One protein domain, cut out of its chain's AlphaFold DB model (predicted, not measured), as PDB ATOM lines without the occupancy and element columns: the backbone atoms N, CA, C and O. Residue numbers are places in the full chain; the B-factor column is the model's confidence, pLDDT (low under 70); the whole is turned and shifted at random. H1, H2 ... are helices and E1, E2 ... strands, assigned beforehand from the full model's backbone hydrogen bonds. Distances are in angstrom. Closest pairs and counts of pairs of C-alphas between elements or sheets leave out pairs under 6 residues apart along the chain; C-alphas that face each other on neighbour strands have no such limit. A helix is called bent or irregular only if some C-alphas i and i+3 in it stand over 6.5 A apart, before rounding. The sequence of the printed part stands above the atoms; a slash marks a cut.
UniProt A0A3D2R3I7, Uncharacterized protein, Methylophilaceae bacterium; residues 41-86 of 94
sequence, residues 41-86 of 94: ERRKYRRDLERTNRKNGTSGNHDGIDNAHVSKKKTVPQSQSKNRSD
ATOM      1  N   GLU A  41     110.716 117.885  97.157       85.56
ATOM      2  CA  GLU A  41     110.595 118.467  98.493       85.56
ATOM      3  C   GLU A  41     109.147 118.410  98.993       85.56
ATOM      4  O   GLU A  41     108.882 117.955 100.107       85.56
ATOM      5  N   ARG A  42     108.175 118.781  98.146       85.56
ATOM      6  CA  ARG A  42     106.751 118.706  98.499       85.56
ATOM      7  C   ARG A  42     106.250 117.272  98.609       85.56
ATOM      8  O   ARG A  42     105.374 117.001  99.434       85.56
ATOM      9  N   ARG A  43     106.775 116.342  97.810       86.94
ATOM     10  CA  ARG A  43     106.470 114.906  97.924       86.94
ATOM     11  C   ARG A  43     107.019 114.306  99.227       86.94
ATOM     12  O   ARG A  43     106.304 113.526  99.851       86.94
ATOM     13  N   LYS A  44     108.238 114.670  99.646       86.81
ATOM     14  CA  LYS A  44     108.846 114.248 100.924       86.81
ATOM     15  C   LYS A  44     108.067 114.821 102.108       86.81
ATOM     16  O   LYS A  44     107.547 114.055 102.909       86.81
ATOM     17  N   TYR A  45     107.820 116.133 102.105       84.75
ATOM     18  CA  TYR A  45     107.036 116.808 103.144       84.75
ATOM     19  C   TYR A  45     105.644 116.187 103.352       84.75
ATOM     20  O   TYR A  45     105.236 115.927 104.481       84.75
ATOM     21  N   ARG A  46     104.916 115.885 102.263       84.75
ATOM     22  CA  ARG A  46     103.614 115.198 102.353       84.75
ATOM     23  C   ARG A  46     103.730 113.792 102.939       84.75
ATOM     24  O   ARG A  46     102.878 113.415 103.734       84.75
ATOM     25  N   ARG A  47     104.757 113.025 102.556       85.75
ATOM     26  CA  ARG A  47     104.995 111.676 103.095       85.75
ATOM     27  C   ARG A  47     105.261 111.703 104.597       85.75
ATOM     28  O   ARG A  47     104.730 110.856 105.310       85.75
ATOM     29  N   ASP A  48     106.037 112.671 105.070       83.81
ATOM     30  CA  ASP A  48     106.366 112.798 106.491       83.81
ATOM     31  C   ASP A  48     105.145 113.207 107.324       83.81
ATOM     32  O   ASP A  48     104.880 112.615 108.376       83.81
ATOM     33  N   LEU A  49     104.339 114.150 106.822       79.06
ATOM     34  CA  LEU A  49     103.064 114.506 107.447       79.06
ATOM     35  C   LEU A  49     102.096 113.320 107.491       79.06
ATOM     36  O   LEU A  49     101.530 113.035 108.542       79.06
ATOM     37  N   GLU A  50     101.950 112.587 106.386       82.12
ATOM     38  CA  GLU A  50     101.059 111.426 106.321       82.12
ATOM     39  C   GLU A  50     101.502 110.316 107.280       82.12
ATOM     40  O   GLU A  50     100.682 109.728 107.982       82.12
ATOM     41  N   ARG A  51     102.815 110.067 107.384       84.75
ATOM     42  CA  ARG A  51     103.380 109.141 108.373       84.75
ATOM     43  C   ARG A  51     103.019 109.561 109.798       84.75
ATOM     44  O   ARG A  51     102.715 108.703 110.621       84.75
ATOM     45  N   THR A  52     103.044 110.860 110.086       80.75
ATOM     46  CA  THR A  52     102.705 111.403 111.409       80.75
ATOM     47  C   THR A  52     101.206 111.277 111.693       80.75
ATOM     48  O   THR A  52     100.825 110.841 112.773       80.75
ATOM     49  N   ASN A  53     100.346 111.556 110.711       76.06
ATOM     50  CA  ASN A  53      98.896 111.384 110.846       76.06
ATOM     51  C   ASN A  53      98.499 109.913 111.035       76.06
ATOM     52  O   ASN A  53      97.659 109.610 111.876       76.06
ATOM     53  N   ARG A  54      99.145 108.978 110.322       81.62
ATOM     54  CA  ARG A  54      98.948 107.533 110.535       81.62
ATOM     55  C   ARG A  54      99.342 107.101 111.943       81.62
ATOM     56  O   ARG A  54      98.585 106.382 112.579       81.62
ATOM     57  N   LYS A  55     100.493 107.567 112.443       82.44
ATOM     58  CA  LYS A  55     100.932 107.301 113.825       82.44
ATOM     59  C   LYS A  55      99.947 107.836 114.864       82.44
ATOM     60  O   LYS A  55      99.748 107.193 115.884       82.44
ATOM     61  N   ASN A  56      99.327 108.980 114.588       76.31
ATOM     62  CA  ASN A  56      98.364 109.610 115.489       76.31
ATOM     63  C   ASN A  56      96.931 109.075 115.326       76.31
ATOM     64  O   ASN A  56      96.037 109.554 116.017       76.31
ATOM     65  N   GLY A  57      96.687 108.127 114.412       76.75
ATOM     66  CA  GLY A  57      95.349 107.589 114.149       76.75
ATOM     67  C   GLY A  57      94.389 108.562 113.454       76.75
ATOM     68  O   GLY A  57      93.197 108.283 113.378       76.75
ATOM     69  N   THR A  58      94.890 109.685 112.926       73.81
ATOM     70  CA  THR A  58      94.083 110.731 112.267       73.81
ATOM     71  C   THR A  58      94.080 110.629 110.740       73.81
ATOM     72  O   THR A  58      93.442 111.409 110.037       73.81
ATOM     73  N   SER A  59      94.809 109.662 110.173       71.75
ATOM     74  CA  SER A  59      94.782 109.414 108.728       71.75
ATOM     75  C   SER A  59      93.467 108.730 108.336       71.75
ATOM     76  O   SER A  59      93.178 107.621 108.775       71.75
ATOM     77  N   GLY A  60      92.669 109.397 107.498       68.31
ATOM     78  CA  GLY A  60      91.471 108.818 106.877       68.31
ATOM     79  C   GLY A  60      90.228 108.706 107.771       68.31
ATOM     80  O   GLY A  60      89.193 108.253 107.291       68.31
ATOM     81  N   ASN A  61      90.278 109.160 109.025       78.56
ATOM     82  CA  ASN A  61      89.158 109.083 109.977       78.56
ATOM     83  C   ASN A  61      88.135 110.235 109.849       78.56
ATOM     84  O   ASN A  61      87.112 110.220 110.525       78.56
ATOM     85  N   HIS A  62      88.396 111.216 108.974       72.81
ATOM     86  CA  HIS A  62      87.524 112.369 108.701       72.81
ATOM     87  C   HIS A  62      87.181 113.217 109.947       72.81
ATOM     88  O   HIS A  62      86.196 113.952 109.939       72.81
ATOM     89  N   ASP A  63      88.024 113.182 110.983       79.81
ATOM     90  CA  ASP A  63      87.846 113.922 112.244       79.81
ATOM     91  C   ASP A  63      88.008 115.450 112.106       79.81
ATOM     92  O   ASP A  63      87.684 116.218 113.012       79.81
ATOM     93  N   GLY A  64      88.511 115.911 110.958       79.94
ATOM     94  CA  GLY A  64      88.794 117.320 110.712       79.94
ATOM     95  C   GLY A  64      89.996 117.851 111.501       79.94
ATOM     96  O   GLY A  64      90.112 119.071 111.666       79.94
ATOM     97  N   ILE A  65      90.885 116.973 111.967       83.06
ATOM     98  CA  ILE A  65      92.097 117.294 112.719       83.06
ATOM     99  C   ILE A  65      93.321 117.103 111.814       83.06
ATOM    100  O   ILE A  65      93.543 116.052 111.223       83.06
ATOM    101  N   ASP A  66      94.160 118.136 111.737       78.31
ATOM    102  CA  ASP A  66      95.468 118.078 111.083       78.31
ATOM    103  C   ASP A  66      96.570 118.170 112.161       78.31
ATOM    104  O   ASP A  66      96.416 118.872 113.165       78.31
ATOM    105  N   ASN A  67      97.730 117.544 111.941       80.88
ATOM    106  CA  ASN A  67      98.929 117.885 112.714       80.88
ATOM    107  C   ASN A  67      99.442 119.270 112.295       80.88
ATOM    108  O   ASN A  67      99.907 119.465 111.169       80.88
ATOM    109  N   ALA A  68      99.370 120.234 113.208       82.06
ATOM    110  CA  ALA A  68      99.890 121.580 113.026       82.06
ATOM    111  C   ALA A  68     101.308 121.684 113.584       82.06
ATOM    112  O   ALA A  68     101.570 121.247 114.705       82.06
ATOM    113  N   HIS A  69     102.222 122.301 112.838       80.44
ATOM    114  CA  HIS A  69     103.512 122.695 113.394       80.44
ATOM    115  C   HIS A  69     103.300 123.874 114.345       80.44
ATOM    116  O   HIS A  69     102.789 124.908 113.929       80.44
ATOM    117  N   VAL A  70     103.722 123.723 115.601       83.75
ATOM    118  CA  VAL A  70     103.814 124.828 116.578       83.75
ATOM    119  C   VAL A  70     105.248 125.326 116.728       83.75
ATOM    120  O   VAL A  70     105.491 126.389 117.284       83.75
ATOM    121  N   SER A  71     106.212 124.547 116.236       81.50
ATOM    122  CA  SER A  71     107.608 124.943 116.085       81.50
ATOM    123  C   SER A  71     108.281 124.098 114.998       81.50
ATOM    124  O   SER A  71     107.702 123.134 114.492       81.50
ATOM    125  N   LYS A  72     109.549 124.397 114.680       76.19
ATOM    126  CA  LYS A  72     110.366 123.603 113.738       76.19
ATOM    127  C   LYS A  72     110.497 122.121 114.120       76.19
ATOM    128  O   LYS A  72     110.768 121.301 113.252       76.19
ATOM    129  N   LYS A  73     110.340 121.781 115.406       80.25
ATOM    130  CA  LYS A  73     110.573 120.428 115.943       80.25
ATOM    131  C   LYS A  73     109.328 119.779 116.552       80.25
ATOM    132  O   LYS A  73     109.393 118.617 116.934       80.25
ATOM    133  N   LYS A  74     108.215 120.511 116.679       82.19
ATOM    134  CA  LYS A  74     107.022 120.049 117.398       82.19
ATOM    135  C   LYS A  74     105.760 120.248 116.569       82.19
ATOM    136  O   LYS A  74     105.517 121.333 116.037       82.19
ATOM    137  N   THR A  75     104.939 119.204 116.532       83.94
ATOM    138  CA  THR A  75     103.585 119.224 115.978       83.94
ATOM    139  C   THR A  75     102.563 118.916 117.064       83.94
ATOM    140  O   THR A  75     102.858 118.161 117.990       83.94
ATOM    141  N   VAL A  76     101.371 119.496 116.957       85.88
ATOM    142  CA  VAL A  76     100.228 119.190 117.828       85.88
ATOM    143  C   VAL A  76      98.969 118.977 116.983       85.88
ATOM    144  O   VAL A  76      98.850 119.593 115.919       85.88
ATOM    145  N   PRO A  77      98.014 118.151 117.438       84.56
ATOM    146  CA  PRO A  77      96.708 118.054 116.799       84.56
ATOM    147  C   PRO A  77      95.979 119.402 116.864       84.56
ATOM    148  O   PRO A  77      95.892 120.022 117.924       84.56
ATOM    149  N   GLN A  78      95.453 119.871 115.735       84.62
ATOM    150  CA  GLN A  78      94.657 121.094 115.661       84.62
ATOM    151  C   GLN A  78      93.548 120.940 114.618       84.62
ATOM    152  O   GLN A  78      93.721 120.259 113.611       84.62
ATOM    153  N   SER A  79      92.425 121.638 114.813       86.00
ATOM    154  CA  SER A  79      91.399 121.775 113.771       86.00
ATOM    155  C   SER A  79      92.023 122.169 112.426       86.00
ATOM    156  O   SER A  79      92.779 123.145 112.340       86.00
ATOM    157  N   GLN A  80      91.653 121.450 111.363       83.00
ATOM    158  CA  GLN A  80      92.141 121.683 110.004       83.00
ATOM    159  C   GLN A  80      91.932 123.129 109.537       83.00
ATOM    160  O   GLN A  80      92.780 123.696 108.850       83.00
ATOM    161  N   SER A  81      90.810 123.750 109.926       81.50
ATOM    162  CA  SER A  81      90.479 125.120 109.526       81.50
ATOM    163  C   SER A  81      91.479 126.101 110.128       81.50
ATOM    164  O   SER A  81      92.042 126.930 109.417       81.50
ATOM    165  N   LYS A  82      91.768 125.928 111.424       84.00
ATOM    166  CA  LYS A  82      92.715 126.759 112.167       84.00
ATOM    167  C   LYS A  82      94.147 126.553 111.680       84.00
ATOM    168  O   LYS A  82      94.845 127.526 111.450       84.00
ATOM    169  N   ASN A  83      94.571 125.309 111.441       82.38
ATOM    170  CA  ASN A  83      95.918 125.025 110.931       82.38
ATOM    171  C   ASN A  83      96.158 125.645 109.545       82.38
ATOM    172  O   ASN A  83      97.196 126.243 109.287       82.38
ATOM    173  N   ARG A  84      95.174 125.543 108.648       80.75
ATOM    174  CA  ARG A  84      95.306 126.031 107.268       80.75
ATOM    175  C   ARG A  84      95.135 127.544 107.136       80.75
ATOM    176  O   ARG A  84      95.581 128.097 106.132       80.75
ATOM    177  N   SER A  85      94.472 128.198 108.093       80.56
ATOM    178  CA  SER A  85      94.349 129.660 108.150       80.56
ATOM    179  C   SER A  85      95.503 130.331 108.897       80.56
ATOM    180  O   SER A  85      95.683 131.544 108.757       80.56
ATOM    181  N   ASP A  86      96.291 129.560 109.650       79.31
ATOM    182  CA  ASP A  86      97.396 130.078 110.439       79.31
ATOM    183  C   ASP A  86      98.526 130.613 109.545       79.31
ATOM    184  O   ASP A  86      99.100 129.917 108.705       79.31
TER     185      ASP A  86
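AT A GLANCE: This is residues 41 to 86 of the 94 residues of an uncharacterized protein of Methylophilaceae bacterium (UniProt A0A3D2R3I7). A two-stranded hairpin, E1 and E2, makes the middle of this small domain, and both helices meet it mostly along E1: the long helix H1 packs there with its residues 49 to 53, and the short helix H2, which follows E2 directly, turns back beside E1 with its residues 80 to 84. The first part of H1, residues 41 to 48, sticks out free of the rest, and the two helices stay apart from each other. The printed part has 46 residues with two named helices and two named strands, in the order H1, E1, E2, H2; the sheet has the order E1, E2 and is antiparallel. The class is mixed, with 21 residues in helices and 13 in strands. The whole is compact, with a radius of gyration of the C-alphas of 10.3 A, and its C-alphas span 26 by 22 by 16 A.

IN THESE COORDINATES: The sheet begins with strand E1, residues 65 to 71, which measures 17.6 A from first to last C-alpha and starts at C-alpha 65 at (92.097, 117.294, 112.719). Strand E2, residues 74 to 79, measures 16.1 A and ends at C-alpha 79 at (91.399, 121.775, 113.771). Helix H2 takes in residues 80 to 85 and measures 8.5 A, ending at C-alpha 85 at (94.349, 129.660, 108.150). Helix H1, residues 41 to 55, comes before the strands along the chain; it is the longest helix, with 15 residues and 21.3 A from C-alpha 41 at (110.595, 118.467, 98.493) to C-alpha 55. Neither helix is bent or irregular.

HOW THE PARTS SIT: E1 and E2 form a hairpin of antiparallel neighbour strands, with an angle of 143 degrees between their N-to-C directions. Among the C-alphas that face each other are those of Ile 65 and Ser 79, 4.7 A apart, and those of His 69 and Thr 75, 4.3 A apart. Across the pair, N 68 and O 76 are within hydrogen-bond range at 2.8 A, and so are N 78 and O 66 at 2.9 A. H2 has 5 pairs of C-alphas within 8 A of E1, the closest being those of Asp 66 and Gln 80, 5.0 A apart, and the centres of the two elements are 9.1 A apart. H1 has 4 such pairs with E1, the closest being the C-alphas of Asn 53 and Asn 67, 6.8 A apart, and the two centres are 12.3 A apart. H1 is apart from E2, with no C-alpha of the one within 8 A of the other. H1 and H2 are apart as well. In both H1 and H2 every O i to N i+4 pair is within hydrogen-bond range.

THE WHOLE: The two C-alphas farthest apart are those of Glu 41 in H1 and Asp 63 in the link before E1, at 27.0 A; the first and last printed C-alphas, those of Glu 41 and Asp 86, are 21.3 A apart. Without residues 41 to 48, which stand free, the remaining 38 residues span 24 by 20 by 11 A, with a radius of gyration of 9.5 A. The link from H1 to E1, 9 residues, is short, while those from E1 to E2, with 2 residues between them, and from E2 to H2, with 0, are tight; no link is long. The printed part has no cut and runs from residue 41 to residue 86 of a full chain of 94 residues. The mean pLDDT of the printed part is 81.2, and one printed residue, Gly 60, is under 70.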